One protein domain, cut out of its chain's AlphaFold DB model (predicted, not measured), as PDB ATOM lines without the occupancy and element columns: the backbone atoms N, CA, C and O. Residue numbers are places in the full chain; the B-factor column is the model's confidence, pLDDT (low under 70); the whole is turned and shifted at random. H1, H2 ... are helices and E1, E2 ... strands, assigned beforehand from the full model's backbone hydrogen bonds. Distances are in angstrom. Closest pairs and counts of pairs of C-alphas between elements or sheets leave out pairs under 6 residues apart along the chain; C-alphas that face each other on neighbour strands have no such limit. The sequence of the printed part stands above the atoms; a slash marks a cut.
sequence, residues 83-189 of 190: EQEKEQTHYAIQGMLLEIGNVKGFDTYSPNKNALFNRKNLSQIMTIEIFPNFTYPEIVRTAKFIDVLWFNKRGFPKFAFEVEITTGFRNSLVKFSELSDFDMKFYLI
ATOM      1  N   GLU A  83     133.804 184.688 107.006       85.12
ATOM      2  CA  GLU A  83     134.282 184.783 108.387       85.12
ATOM      3  C   GLU A  83     133.157 184.495 109.387       85.12
ATOM      4  O   GLU A  83     133.326 183.683 110.294       85.12
ATOM      5  N   GLN A  84     131.970 185.063 109.158       85.19
ATOM      6  CA  GLN A  84     130.770 184.757 109.932       85.19
ATOM      7  C   GLN A  84     130.327 183.304 109.749       85.19
ATOM      8  O   GLN A  84     129.824 182.699 110.690       85.19
ATOM      9  N   GLU A  85     130.503 182.715 108.565       86.38
ATOM     10  CA  GLU A  85     130.200 181.296 108.348       86.38
ATOM     11  C   GLU A  85     131.127 180.385 109.166       86.38
ATOM     12  O   GLU A  85     130.664 179.441 109.820       86.38
ATOM     13  N   LYS A  86     132.427 180.700 109.194       87.62
ATOM     14  CA  LYS A  86     133.405 180.014 110.048       87.62
ATOM     15  C   LYS A  86     133.041 180.179 111.518       87.62
ATOM     16  O   LYS A  86     132.951 179.185 112.226       87.62
ATOM     17  N   GLU A  87     132.746 181.392 111.968       88.06
ATOM     18  CA  GLU A  87     132.344 181.652 113.353       88.06
ATOM     19  C   GLU A  87     131.075 180.866 113.747       88.06
ATOM     20  O   GLU A  87     131.046 180.188 114.776       88.06
ATOM     21  N   GLN A  88     130.043 180.873 112.899       87.31
ATOM     22  CA  GLN A  88     128.827 180.088 113.128       87.31
ATOM     23  C   GLN A  88     129.125 178.588 113.205       87.31
ATOM     24  O   GLN A  88     128.572 177.893 114.059       87.31
ATOM     25  N   THR A  89     130.016 178.085 112.349       89.00
ATOM     26  CA  THR A  89     130.451 176.683 112.370       89.00
ATOM     27  C   THR A  89     131.214 176.355 113.655       89.00
ATOM     28  O   THR A  89     130.949 175.323 114.273       89.00
ATOM     29  N   HIS A  90     132.093 177.251 114.109       91.88
ATOM     30  CA  HIS A  90     132.877 177.101 115.336       91.88
ATOM     31  C   HIS A  90     131.950 176.954 116.545       91.88
ATOM     32  O   HIS A  90     132.004 175.957 117.269       91.88
ATOM     33  N   TYR A  91     131.004 177.879 116.700       92.31
ATOM     34  CA  TYR A  91     130.010 177.822 117.768       92.31
ATOM     35  C   TYR A  91     129.061 176.634 117.645       92.31
ATOM     36  O   TYR A  91     128.650 176.058 118.656       92.31
ATOM     37  N   ALA A  92     128.732 176.222 116.421       90.94
ATOM     38  CA  ALA A  92     127.889 175.063 116.212       90.94
ATOM     39  C   ALA A  92     128.555 173.767 116.696       90.94
ATOM     40  O   ALA A  92     127.903 172.961 117.361       90.94
ATOM     41  N   ILE A  93     129.850 173.585 116.423       93.75
ATOM     42  CA  ILE A  93     130.629 172.446 116.926       93.75
ATOM     43  C   ILE A  93     130.701 172.488 118.455       93.75
ATOM     44  O   ILE A  93     130.459 171.464 119.100       93.75
ATOM     45  N   GLN A  94     130.950 173.656 119.056       95.75
ATOM     46  CA  GLN A  94     130.941 173.794 120.516       95.75
ATOM     47  C   GLN A  94     129.593 173.378 121.117       95.75
ATOM     48  O   GLN A  94     129.552 172.579 122.052       95.75
ATOM     49  N   GLY A  95     128.480 173.839 120.538       95.19
ATOM     50  CA  GLY A  95     127.134 173.448 120.954       95.19
ATOM     51  C   GLY A  95     126.885 171.939 120.872       95.19
ATOM     52  O   GLY A  95     126.342 171.357 121.816       95.19
ATOM     53  N   MET A  96     127.346 171.279 119.802       93.81
ATOM     54  CA  MET A  96     127.284 169.815 119.697       93.81
ATOM     55  C   MET A  96     128.085 169.123 120.803       93.81
ATOM     56  O   MET A  96     127.590 168.184 121.426       93.81
ATOM     57  N   LEU A  97     129.315 169.574 121.064       97.38
ATOM     58  CA  LEU A  97     130.179 168.994 122.092       97.38
ATOM     59  C   LEU A  97     129.566 169.138 123.489       97.38
ATOM     60  O   LEU A  97     129.614 168.189 124.272       97.38
ATOM     61  N   LEU A  98     128.936 170.276 123.798       97.69
ATOM     62  CA  LEU A  98     128.185 170.455 125.044       97.69
ATOM     63  C   LEU A  98     127.026 169.449 125.147       97.69
ATOM     64  O   LEU A  98     126.899 168.758 126.158       97.69
ATOM     65  N   GLU A  99     126.209 169.300 124.097       94.94
ATOM     66  CA  GLU A  99     125.102 168.333 124.109       94.94
ATOM     67  C   GLU A  99     125.588 166.886 124.281       94.94
ATOM     68  O   GLU A  99     124.988 166.134 125.056       94.94
ATOM     69  N   ILE A 100     126.676 166.496 123.608       95.56
ATOM     70  CA  ILE A 100     127.270 165.157 123.741       95.56
ATOM     71  C   ILE A 100     127.770 164.934 125.171       95.56
ATOM     72  O   ILE A 100     127.485 163.884 125.751       95.56
ATOM     73  N   GLY A 101     128.488 165.900 125.751       97.50
ATOM     74  CA  GLY A 101     128.995 165.812 127.121       97.50
ATOM     75  C   GLY A 101     127.868 165.626 128.136       97.50
ATOM     76  O   GLY A 101     127.924 164.706 128.955       97.50
ATOM     77  N   ASN A 102     126.795 166.408 127.994       96.50
ATOM     78  CA  ASN A 102     125.603 166.311 128.835       96.50
ATOM     79  C   ASN A 102     124.935 164.935 128.730       96.50
ATOM     80  O   ASN A 102     124.586 164.334 129.744       96.50
ATOM     81  N   VAL A 103     124.779 164.403 127.510       94.31
ATOM     82  CA  VAL A 103     124.210 163.059 127.284       94.31
ATOM     83  C   VAL A 103     125.087 161.972 127.903       94.31
ATOM     84  O   VAL A 103     124.572 160.991 128.433       94.31
ATOM     85  N   LYS A 104     126.409 162.154 127.887       96.38
ATOM     86  CA  LYS A 104     127.362 161.247 128.537       96.38
ATOM     87  C   LYS A 104     127.458 161.431 130.058       96.38
ATOM     88  O   LYS A 104     128.216 160.708 130.699       96.38
ATOM     89  N   GLY A 105     126.690 162.354 130.637       96.56
ATOM     90  CA  GLY A 105     126.617 162.578 132.079       96.56
ATOM     91  C   GLY A 105     127.763 163.407 132.660       96.56
ATOM     92  O   GLY A 105     127.918 163.421 133.885       96.56
ATOM     93  N   PHE A 106     128.551 164.084 131.823       98.38
ATOM     94  CA  PHE A 106     129.556 165.048 132.271       98.38
ATOM     95  C   PHE A 106     128.926 166.402 132.565       98.38
ATOM     96  O   PHE A 106     127.893 166.751 131.995       98.38
ATOM     97  N   ASP A 107     129.593 167.172 133.419       98.25
ATOM     98  CA  ASP A 107     129.298 168.589 133.557       98.25
ATOM     99  C   ASP A 107     130.078 169.369 132.497       98.25
ATOM    100  O   ASP A 107     131.244 169.073 132.247       98.25
ATOM    101  N   THR A 108     129.443 170.317 131.817       98.56
ATOM    102  CA  THR A 108     129.999 170.937 130.610       98.56
ATOM    103  C   THR A 108     130.115 172.448 130.740       98.56
ATOM    104  O   THR A 108     129.283 173.108 131.367       98.56
ATOM    105  N   TYR A 109     131.166 172.998 130.134       98.31
ATOM    106  CA  TYR A 109     131.490 174.419 130.143       98.31
ATOM    107  C   TYR A 109     131.968 174.886 128.766       98.31
ATOM    108  O   TYR A 109     132.671 174.148 128.078       98.31
ATOM    109  N   SER A 110     131.632 176.127 128.413       97.44
ATOM    110  CA  SER A 110     132.235 176.883 127.313       97.44
ATOM    111  C   SER A 110     132.331 178.370 127.693       97.44
ATOM    112  O   SER A 110     131.404 178.891 128.328       97.44
ATOM    113  N   PRO A 111     133.408 179.092 127.323       95.75
ATOM    114  CA  PRO A 111     133.503 180.533 127.541       95.75
ATOM    115  C   PRO A 111     132.534 181.335 126.655       95.75
ATOM    116  O   PRO A 111     132.123 182.430 127.042       95.75
ATOM    117  N   ASN A 112     132.104 180.784 125.513       94.62
ATOM    118  CA  ASN A 112     131.279 181.459 124.503       94.62
ATOM    119  C   ASN A 112     129.782 181.453 124.861       94.62
ATOM    120  O   ASN A 112     128.925 181.029 124.090       94.62
ATOM    121  N   LYS A 113     129.440 181.945 126.058       93.50
ATOM    122  CA  LYS A 113     128.093 181.863 126.659       93.50
ATOM    123  C   LYS A 113     126.956 182.365 125.762       93.50
ATOM    124  O   LYS A 113     125.867 181.799 125.798       93.50
ATOM    125  N   ASN A 114     127.204 183.425 124.995       93.75
ATOM    126  CA  ASN A 114     126.202 184.086 124.153       93.75
ATOM    127  C   ASN A 114     126.166 183.549 122.716       93.75
ATOM    128  O   ASN A 114     125.345 184.005 121.924       93.75
ATOM    129  N   ALA A 115     127.053 182.615 122.366       91.81
ATOM    130  CA  ALA A 115     127.060 182.023 121.041       91.81
ATOM    131  C   ALA A 115     125.792 181.191 120.811       91.81
ATOM    132  O   ALA A 115     125.292 180.524 121.723       91.81
ATOM    133  N   LEU A 116     125.268 181.241 119.587       87.81
ATOM    134  CA  LEU A 116     123.994 180.624 119.236       87.81
ATOM    135  C   LEU A 116     124.207 179.235 118.621       87.81
ATOM    136  O   LEU A 116     124.883 179.090 117.608       87.81
ATOM    137  N   PHE A 117     123.544 178.222 119.175       86.81
ATOM    138  CA  PHE A 117     123.446 176.879 118.610       86.81
ATOM    139  C   PHE A 117     121.998 176.396 118.656       86.81
ATOM    140  O   PHE A 117     121.362 176.404 119.709       86.81
ATOM    141  N   ASN A 118     121.450 175.969 117.512       79.94
ATOM    142  CA  ASN A 118     120.066 175.484 117.407       79.94
ATOM    143  C   ASN A 118     119.044 176.413 118.106       79.94
ATOM    144  O   ASN A 118     118.141 175.953 118.807       79.94
ATOM    145  N   ARG A 119     119.185 177.733 117.889       78.12
ATOM    146  CA  ARG A 119     118.316 178.799 118.438       78.12
ATOM    147  C   ARG A 119     118.396 178.972 119.963       78.12
ATOM    148  O   ARG A 119     117.510 179.587 120.550       78.12
ATOM    149  N   LYS A 120     119.429 178.429 120.604       84.88
ATOM    150  CA  LYS A 120     119.709 178.595 122.032       84.88
ATOM    151  C   LYS A 120     121.110 179.140 122.222       84.88
ATOM    152  O   LYS A 120     122.014 178.787 121.468       84.88
ATOM    153  N   ASN A 121     121.294 179.960 123.244       92.19
ATOM    154  CA  ASN A 121     122.632 180.357 123.656       92.19
ATOM    155  C   ASN A 121     123.352 179.158 124.285       92.19
ATOM    156  O   ASN A 121     122.709 178.344 124.955       92.19
ATOM    157  N   LEU A 122     124.674 179.059 124.130       95.44
ATOM    158  CA  LEU A 122     125.456 177.988 124.763       95.44
ATOM    159  C   LEU A 122     125.297 177.984 126.291       95.44
ATOM    160  O   LEU A 122     125.294 176.915 126.897       95.44
ATOM    161  N   SER A 123     125.055 179.148 126.905       95.81
ATOM    162  CA  SER A 123     124.711 179.281 128.329       95.81
ATOM    163  C   SER A 123     123.467 178.504 128.759       95.81
ATOM    164  O   SER A 123     123.363 178.110 129.914       95.81
ATOM    165  N   GLN A 124     122.535 178.243 127.841       94.69
ATOM    166  CA  GLN A 124     121.326 177.456 128.097       94.69
ATOM    167  C   GLN A 124     121.550 175.947 127.907       94.69
ATOM    168  O   GLN A 124     120.617 175.159 128.086       94.69
ATOM    169  N   ILE A 125     122.746 175.546 127.467       95.00
ATOM    170  CA  ILE A 125     123.111 174.161 127.143       95.00
ATOM    171  C   ILE A 125     124.180 173.654 128.108       95.00
ATOM    172  O   ILE A 125     124.085 172.518 128.568       95.00
ATOM    173  N   MET A 126     125.187 174.474 128.408       96.75
ATOM    174  CA  MET A 126     126.220 174.152 129.390       96.75
ATOM    175  C   MET A 126     125.611 173.917 130.778       96.75
ATOM    176  O   MET A 126     124.580 174.500 131.114       96.75
ATOM    177  N   THR A 127     126.247 173.081 131.596       97.88
ATOM    178  CA  THR A 127     125.758 172.798 132.960       97.88
ATOM    179  C   THR A 127     126.496 173.590 134.036       97.88
ATOM    180  O   THR A 127     125.973 173.759 135.135       97.88
ATOM    181  N   ILE A 128     127.690 174.104 133.732       96.69
ATOM    182  CA  ILE A 128     128.524 174.860 134.669       96.69
ATOM    183  C   ILE A 128     128.451 176.347 134.334       96.69
ATOM    184  O   ILE A 128     129.063 176.783 133.372       96.69
ATOM    185  N   GLU A 129     127.784 177.164 135.143       93.00
ATOM    186  CA  GLU A 129     127.731 178.614 134.900       93.00
ATOM    187  C   GLU A 129     129.006 179.352 135.352       93.00
ATOM    188  O   GLU A 129     129.506 180.256 134.661       93.00
ATOM    189  N   ILE A 130     129.533 178.956 136.514       93.69
ATOM    190  CA  ILE A 130     130.722 179.525 137.154       93.69
ATOM    191  C   ILE A 130     131.866 178.526 137.002       93.69
ATOM    192  O   ILE A 130     131.759 177.385 137.442       93.69
ATOM    193  N   PHE A 131     132.962 178.960 136.379       95.19
ATOM    194  CA  PHE A 131     134.112 178.094 136.131       95.19
ATOM    195  C   PHE A 131     134.731 177.596 137.454       95.19
ATOM    196  O   PHE A 131     134.967 178.419 138.343       95.19
ATOM    197  N   PRO A 132     134.991 176.285 137.611       93.44
ATOM    198  CA  PRO A 132     135.453 175.719 138.873       93.44
ATOM    199  C   PRO A 132     136.928 176.039 139.149       93.44
ATOM    200  O   PRO A 132     137.773 175.984 138.258       93.44
ATOM    201  N   ASN A 133     137.256 176.290 140.419       95.38
ATOM    202  CA  ASN A 133     138.635 176.434 140.895       95.38
ATOM    203  C   ASN A 133     139.214 175.056 141.261       95.38
ATOM    204  O   ASN A 133     139.342 174.722 142.435       95.38
ATOM    205  N   PHE A 134     139.508 174.227 140.258       94.56
ATOM    206  CA  PHE A 134     139.952 172.839 140.466       94.56
ATOM    207  C   PHE A 134     141.460 172.689 140.742       94.56
ATOM    208  O   PHE A 134     141.923 171.581 141.008       94.56
ATOM    209  N   THR A 135     142.233 173.775 140.637       95.50
ATOM    210  CA  THR A 135     143.698 173.788 140.786       95.50
ATOM    211  C   THR A 135     144.214 175.215 141.039       95.50
ATOM    212  O   THR A 135     143.435 176.108 141.380       95.50
ATOM    213  N   TYR A 136     145.519 175.434 140.866       95.19
ATOM    214  CA  TYR A 136     146.192 176.719 140.972       95.19
ATOM    215  C   TYR A 136     145.548 177.817 140.103       95.19
ATOM    216  O   TYR A 136     145.151 177.556 138.959       95.19
ATOM    217  N   PRO A 137     145.465 179.065 140.606       95.50
ATOM    218  CA  PRO A 137     144.800 180.164 139.911       95.50
ATOM    219  C   PRO A 137     145.306 180.432 138.485       95.50
ATOM    220  O   PRO A 137     144.521 180.812 137.624       95.50
ATOM    221  N   GLU A 138     146.598 180.263 138.220       93.06
ATOM    222  CA  GLU A 138     147.230 180.439 136.909       93.06
ATOM    223  C   GLU A 138     146.720 179.444 135.870       93.06
ATOM    224  O   GLU A 138     146.293 179.865 134.794       93.06
ATOM    225  N   ILE A 139     146.645 178.161 136.224       93.38
ATOM    226  CA  ILE A 139     146.120 177.120 135.339       93.38
ATOM    227  C   ILE A 139     144.622 177.353 135.111       93.38
ATOM    228  O   ILE A 139     144.146 177.287 133.979       93.38
ATOM    229  N   VAL A 140     143.872 177.704 136.164       95.00
ATOM    230  CA  VAL A 140     142.438 178.028 136.062       95.00
ATOM    231  C   VAL A 140     142.201 179.211 135.114       95.00
ATOM    232  O   VAL A 140     141.278 179.161 134.297       95.00
ATOM    233  N   ARG A 141     143.036 180.260 135.175       92.25
ATOM    234  CA  ARG A 141     142.943 181.428 134.281       92.25
ATOM    235  C   ARG A 141     143.111 181.046 132.814       92.25
ATOM    236  O   ARG A 141     142.385 181.592 131.989       92.25
ATOM    237  N   THR A 142     144.012 180.119 132.496       90.75
ATOM    238  CA  THR A 142     144.230 179.649 131.119       90.75
ATOM    239  C   THR A 142     143.132 178.685 130.672       90.75
ATOM    240  O   THR A 142     142.523 178.880 129.620       90.75
ATOM    241  N   ALA A 143     142.815 177.681 131.495       93.38
ATOM    242  CA  ALA A 143     141.846 176.633 131.175       93.38
ATOM    243  C   ALA A 143     140.433 177.178 130.922       93.38
ATOM    244  O   ALA A 143     139.691 176.623 130.115       93.38
ATOM    245  N   LYS A 144     140.067 178.294 131.564       94.44
ATOM    246  CA  LYS A 144     138.774 178.965 131.362       94.44
ATOM    247  C   LYS A 144     138.521 179.384 129.907       94.44
ATOM    248  O   LYS A 144     137.367 179.552 129.527       94.44
ATOM    249  N   PHE A 145     139.565 179.550 129.099       92.81
ATOM    250  CA  PHE A 145     139.452 179.939 127.692       92.81
ATOM    251  C   PHE A 145     139.560 178.761 126.718       92.81
ATOM    252  O   PHE A 145     139.740 178.985 125.523       92.81
ATOM    253  N   ILE A 146     139.484 177.521 127.205       94.31
ATOM    254  CA  ILE A 146     139.317 176.345 126.346       94.31
ATOM    255  C   ILE A 146     137.871 176.308 125.850       94.31
ATOM    256  O   ILE A 146     136.946 176.452 126.653       94.31
ATOM    257  N   ASP A 147     137.681 176.097 124.548       95.31
ATOM    258  CA  ASP A 147     136.376 176.213 123.883       95.31
ATOM    259  C   ASP A 147     135.278 175.362 124.519       95.31
ATOM    260  O   ASP A 147     134.166 175.848 124.748       95.31
ATOM    261  N   VAL A 148     135.575 174.091 124.806       97.62
ATOM    262  CA  VAL A 148     134.672 173.209 125.548       97.62
ATOM    263  C   VAL A 148     135.450 172.351 126.536       97.62
ATOM    264  O   VAL A 148     136.414 171.672 126.186       97.62
ATOM    265  N   LEU A 149     134.970 172.322 127.777       97.75
ATOM    266  CA  LEU A 149     135.478 171.452 128.832       97.75
ATOM    267  C   LEU A 149     134.364 170.568 129.375       97.75
ATOM    268  O   LEU A 149     133.250 171.030 129.631       97.75
ATOM    269  N   TRP A 150     134.683 169.293 129.576       98.38
ATOM    270  CA  TRP A 150     133.840 168.351 130.302       98.38
ATOM    271  C   TRP A 150     134.510 167.981 131.618       98.38
ATOM    272  O   TRP A 150     135.670 167.562 131.645       98.38
ATOM    273  N   PHE A 151     133.749 168.069 132.695       98.06
ATOM    274  CA  PHE A 151     134.162 167.772 134.051       98.06
ATOM    275  C   PHE A 151     133.521 166.471 134.518       98.06
ATOM    276  O   PHE A 151     132.361 166.163 134.227       98.06
ATOM    277  N   ASN A 152     134.302 165.678 135.243       96.56
ATOM    278  CA  ASN A 152     133.785 164.507 135.934       96.56
ATOM    279  C   ASN A 152     133.003 164.918 137.197       96.56
ATOM    280  O   ASN A 152     133.050 166.063 137.640       96.56
ATOM    281  N   LYS A 153     132.341 163.949 137.837       94.81
ATOM    282  CA  LYS A 153     131.539 164.176 139.054       94.81
ATOM    283  C   LYS A 153     132.322 164.693 140.264       94.81
ATOM    284  O   LYS A 153     131.710 165.126 141.232       94.81
ATOM    285  N   ARG A 154     133.658 164.647 140.228       93.94
ATOM    286  CA  ARG A 154     134.534 165.209 141.266       93.94
ATOM    287  C   ARG A 154     134.930 166.664 140.977       93.94
ATOM    288  O   ARG A 154     135.707 167.220 141.742       93.94
ATOM    289  N   GLY A 155     134.439 167.260 139.888       93.31
ATOM    290  CA  GLY A 155     134.743 168.640 139.504       93.31
ATOM    291  C   GLY A 155     136.094 168.825 138.806       93.31
ATOM    292  O   GLY A 155     136.548 169.957 138.679       93.31
ATOM    293  N   PHE A 156     136.736 167.745 138.342       95.50
ATOM    294  CA  PHE A 156     137.996 167.822 137.593       95.50
ATOM    295  C   PHE A 156     137.762 167.716 136.084       95.50
ATOM    296  O   PHE A 156     136.897 166.930 135.668       95.50
ATOM    297  N   PRO A 157     138.533 168.451 135.258       96.19
ATOM    298  CA  PRO A 157     138.452 168.323 133.810       96.19
ATOM    299  C   PRO A 157     138.812 166.892 133.396       96.19
ATOM    300  O   PRO A 157     139.795 166.321 133.862       96.19
ATOM    301  N   LYS A 158     137.989 166.295 132.532       97.31
ATOM    302  CA  LYS A 158     138.230 164.966 131.951       97.31
ATOM    303  C   LYS A 158     138.438 165.024 130.444       97.31
ATOM    304  O   LYS A 158     139.205 164.222 129.909       97.31
ATOM    305  N   PHE A 159     137.782 165.967 129.775       97.56
ATOM    306  CA  PHE A 159     137.937 166.197 128.344       97.56
ATOM    307  C   PHE A 159     138.029 167.690 128.050       97.56
ATOM    308  O   PHE A 159     137.233 168.463 128.578       97.56
ATOM    309  N   ALA A 160     138.978 168.067 127.199       96.19
ATOM    310  CA  ALA A 160     139.106 169.401 126.627       96.19
ATOM    311  C   ALA A 160     139.011 169.316 125.109       96.19
ATOM    312  O   ALA A 160     139.579 168.406 124.498       96.19
ATOM    313  N   PHE A 161     138.312 170.277 124.519       95.94
ATOM    314  CA  PHE A 161     138.151 170.397 123.083       95.94
ATOM    315  C   PHE A 161     138.494 171.823 122.670       95.94
ATOM    316  O   PHE A 161     137.981 172.769 123.265       95.94
ATOM    317  N   GLU A 162     139.332 171.950 121.650       93.44
ATOM    318  CA  GLU A 162     139.607 173.199 120.936       93.44
ATOM    319  C   GLU A 162     139.109 173.029 119.503       93.44
ATOM    320  O   GLU A 162     139.440 172.039 118.842       93.44
ATOM    321  N   VAL A 163     138.250 173.942 119.059       92.19
ATOM    322  CA  VAL A 163     137.598 173.899 117.752       92.19
ATOM    323  C   VAL A 163     138.321 174.867 116.833       92.19
ATOM    324  O   VAL A 163     138.068 176.065 116.861       92.19
ATOM    325  N   GLU A 164     139.175 174.354 115.965       86.81
ATOM    326  CA  GLU A 164     140.085 175.179 115.192       86.81
ATOM    327  C   GLU A 164     139.734 175.143 113.708       86.81
ATOM    328  O   GLU A 164     140.072 174.219 112.978       86.81
ATOM    329  N   ILE A 165     139.021 176.180 113.262       77.81
ATOM    330  CA  ILE A 165     138.599 176.343 111.858       77.81
ATOM    331  C   ILE A 165     139.696 177.024 111.021       77.81
ATOM    332  O   ILE A 165     139.650 177.038 109.791       77.81
ATOM    333  N   THR A 166     140.712 177.584 111.683       68.94
ATOM    334  CA  THR A 166     141.888 178.185 111.045       68.94
ATOM    335  C   THR A 166     143.131 177.311 111.231       68.94
ATOM    336  O   THR A 166     143.118 176.310 111.936       68.94
ATOM    337  N   THR A 167     144.247 177.666 110.597       59.00
ATOM    338  CA  THR A 167     145.494 176.878 110.639       59.00
ATOM    339  C   THR A 167     146.342 177.105 111.909       59.00
ATOM    340  O   THR A 167     147.493 176.664 111.980       59.00
ATOM    341  N   GLY A 168     145.807 177.788 112.929       64.19
ATOM    342  CA  GLY A 168     146.536 178.342 114.077       64.19
ATOM    343  C   GLY A 168     146.591 177.494 115.359       64.19
ATOM    344  O   GLY A 168     146.430 178.039 116.443       64.19
ATOM    345  N   PHE A 169     146.894 176.194 115.299       73.12
ATOM    346  CA  PHE A 169     146.796 175.284 116.466       73.12
ATOM    347  C   PHE A 169     147.835 175.484 117.599       73.12
ATOM    348  O   PHE A 169     147.746 174.841 118.646       73.12
ATOM    349  N   ARG A 170     148.852 176.345 117.422       77.44
ATOM    350  CA  ARG A 170     149.926 176.537 118.426       77.44
ATOM    351  C   ARG A 170     149.393 177.036 119.767       77.44
ATOM    352  O   ARG A 170     149.833 176.557 120.807       77.44
ATOM    353  N   ASN A 171     148.439 177.964 119.742       76.62
ATOM    354  CA  ASN A 171     147.857 178.523 120.962       76.62
ATOM    355  C   ASN A 171     147.079 177.456 121.746       76.62
ATOM    356  O   ASN A 171     147.207 177.377 122.967       76.62
ATOM    357  N   SER A 172     146.347 176.590 121.045       78.75
ATOM    358  CA  SER A 172     145.619 175.466 121.639       78.75
ATOM    359  C   SER A 172     146.564 174.476 122.334       78.75
ATOM    360  O   SER A 172     146.256 173.986 123.419       78.75
ATOM    361  N   LEU A 173     147.759 174.238 121.774       81.88
ATOM    362  CA  LEU A 173     148.774 173.380 122.401       81.88
ATOM    363  C   LEU A 173     149.373 173.980 123.680       81.88
ATOM    364  O   LEU A 173     149.636 173.235 124.622       81.88
ATOM    365  N   VAL A 174     149.557 175.302 123.745       82.38
ATOM    366  CA  VAL A 174     150.042 175.977 124.965       82.38
ATOM    367  C   VAL A 174     149.007 175.884 126.088       82.38
ATOM    368  O   VAL A 174     149.351 175.573 127.222       82.38
ATOM    369  N   LYS A 175     147.715 176.077 125.785       79.44
ATOM    370  CA  LYS A 175     146.653 175.860 126.786       79.44
ATOM    371  C   LYS A 175     146.657 174.417 127.303       79.44
ATOM    372  O   LYS A 175     146.403 174.189 128.481       79.44
ATOM    373  N   PHE A 176     146.944 173.449 126.430       83.00
ATOM    374  CA  PHE A 176     147.018 172.042 126.810       83.00
ATOM    375  C   PHE A 176     148.231 171.716 127.687       83.00
ATOM    376  O   PHE A 176     148.084 170.932 128.623       83.00
ATOM    377  N   SER A 177     149.407 172.305 127.441       86.31
ATOM    378  CA  SER A 177     150.591 172.011 128.265       86.31
ATOM    379  C   SER A 177     150.370 172.340 129.744       86.31
ATOM    380  O   SER A 177     150.812 171.577 130.600       86.31
ATOM    381  N   GLU A 178     149.597 173.389 130.043       86.69
ATOM    382  CA  GLU A 178     149.196 173.770 131.411       86.69
ATOM    383  C   GLU A 178     148.293 172.732 132.104       86.69
ATOM    384  O   GLU A 178     148.137 172.746 133.323       86.69
ATOM    385  N   LEU A 179     147.669 171.833 131.338       89.75
ATOM    386  CA  LEU A 179     146.785 170.781 131.839       89.75
ATOM    387  C   LEU A 179     147.404 169.377 131.744       89.75
ATOM    388  O   LEU A 179     146.715 168.384 131.984       89.75
ATOM    389  N   SER A 180     148.691 169.280 131.406       88.88
ATOM    390  CA  SER A 180     149.375 168.000 131.181       88.88
ATOM    391  C   SER A 180     149.483 167.116 132.431       88.88
ATOM    392  O   SER A 180     149.535 165.894 132.301       88.88
ATOM    393  N   ASP A 181     149.425 167.705 133.629       91.75
ATOM    394  CA  ASP A 181     149.445 166.983 134.909       91.75
ATOM    395  C   ASP A 181     148.092 166.339 135.288       91.75
ATOM    396  O   ASP A 181     147.994 165.620 136.287       91.75
ATOM    397  N   PHE A 182     147.024 166.573 134.515       91.75
ATOM    398  CA  PHE A 182     145.699 166.002 134.772       91.75
ATOM    399  C   PHE A 182     145.460 164.717 133.965       91.75
ATOM    400  O   PHE A 182     145.781 164.635 132.782       91.75
ATOM    401  N   ASP A 183     144.783 163.729 134.567       93.75
ATOM    402  CA  ASP A 183     144.261 162.554 133.844       93.75
ATOM    403  C   ASP A 183     143.063 162.945 132.957       93.75
ATOM    404  O   ASP A 183     141.886 162.725 133.287       93.75
ATOM    405  N   MET A 184     143.367 163.532 131.804       93.56
ATOM    406  CA  MET A 184     142.387 164.028 130.849       93.56
ATOM    407  C   MET A 184     142.772 163.734 129.400       93.56
ATOM    408  O   MET A 184     143.901 163.373 129.082       93.56
ATOM    409  N   LYS A 185     141.798 163.885 128.498       95.31
ATOM    410  CA  LYS A 185     142.020 163.808 127.051       95.31
ATOM    411  C   LYS A 185     141.789 165.164 126.406       95.31
ATOM    412  O   LYS A 185     140.801 165.831 126.709       95.31
ATOM    413  N   PHE A 186     142.676 165.526 125.493       92.75
ATOM    414  CA  PHE A 186     142.579 166.736 124.693       92.75
ATOM    415  C   PHE A 186     142.280 166.380 123.239       92.75
ATOM    416  O   PHE A 186     142.887 165.464 122.680       92.75
ATOM    417  N   TYR A 187     141.336 167.100 122.644       93.44
ATOM    418  CA  TYR A 187     140.930 166.941 121.257       93.44
ATOM    419  C   TYR A 187     141.022 168.280 120.533       93.44
ATOM    420  O   TYR A 187     140.418 169.262 120.954       93.44
ATOM    421  N   LEU A 188     141.737 168.286 119.412       91.06
ATOM    422  CA  LEU A 188     141.659 169.358 118.429       91.06
ATOM    423  C   LEU A 188     140.632 168.943 117.372       91.06
ATOM    424  O   LEU A 188     140.766 167.872 116.777       91.06
ATOM    425  N   ILE A 189     139.599 169.754 117.180       89.81
ATOM    426  CA  ILE A 189     138.547 169.534 116.188       89.81
ATOM    427  C   ILE A 189     138.775 170.532 115.057       89.81
ATOM    428  O   ILE A 189     138.654 171.728 115.294       89.81
TER     429      ILE A 189
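What this domain is: This is residues 83 to 189 of the 190 residues of the protein "HTH HARE-type domain-containing protein" of bacterium (UniProt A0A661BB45). A small four-stranded sheet has the long helix H1 over one face and the short helix H3 over the other, while a long loop, residues 110 to 136, leads to H2, off the sheet and near H3. The printed part has 107 residues with three named helices and four named strands, in the order H1 E1 H2 E2 E3 H3 E4, class mixed. The sheet runs E1 E2 E3 E4, antiparallel but for parallel E3 and E4. The whole is compact, with a radius of gyration of the C-alphas of 13.1 A and spans of 35 by 30 by 21 A.

How they stand to each other: H1, residues 83 to 103, is on the sheet of E1, residues 107 to 109, E2, residues 148 to 151, E3, residues 157 to 163, and E4, residues 185 to 189. Its height over the sheet is 6.0 A, and its closest C-alphas to E1 are those of Leu 98 and Thr 108, 5.9 A. Within hydrogen-bond range are N 109 and O 149 of E1 and E2, 2.9 A, N 150 and O 159 of the hairpin E2 and E3, 2.9 A, and N 187 and O 160 of E4 and E3, 2.9 A. H3, residues 170 to 177, is on the opposite face from H1, at a height over the sheet of 10.0 A; E3, H3 and E4 form a strand-helix-strand unit, two parallel neighbour strands with a helix between, its crossover right-handed. H2, residues 137 to 143, is close but not clearly touching H3, the closest C-alphas being those of Thr 142 and Lys 175, 6.2 A. Every O i to N i+4 pair is within range in H1, H2 and H3.

Where its parts are: H1 begins at C-alpha 83 (134.282, 184.783, 108.387) and spans 30.5 A; E3 spans 17.0 A. E4 ends at C-alpha 189 (138.547, 169.534, 116.188).

The domain as a whole: The printed part has no cut. The link E1 to H2 is long. Residues 166 to 168 are under 70 in pLDDT.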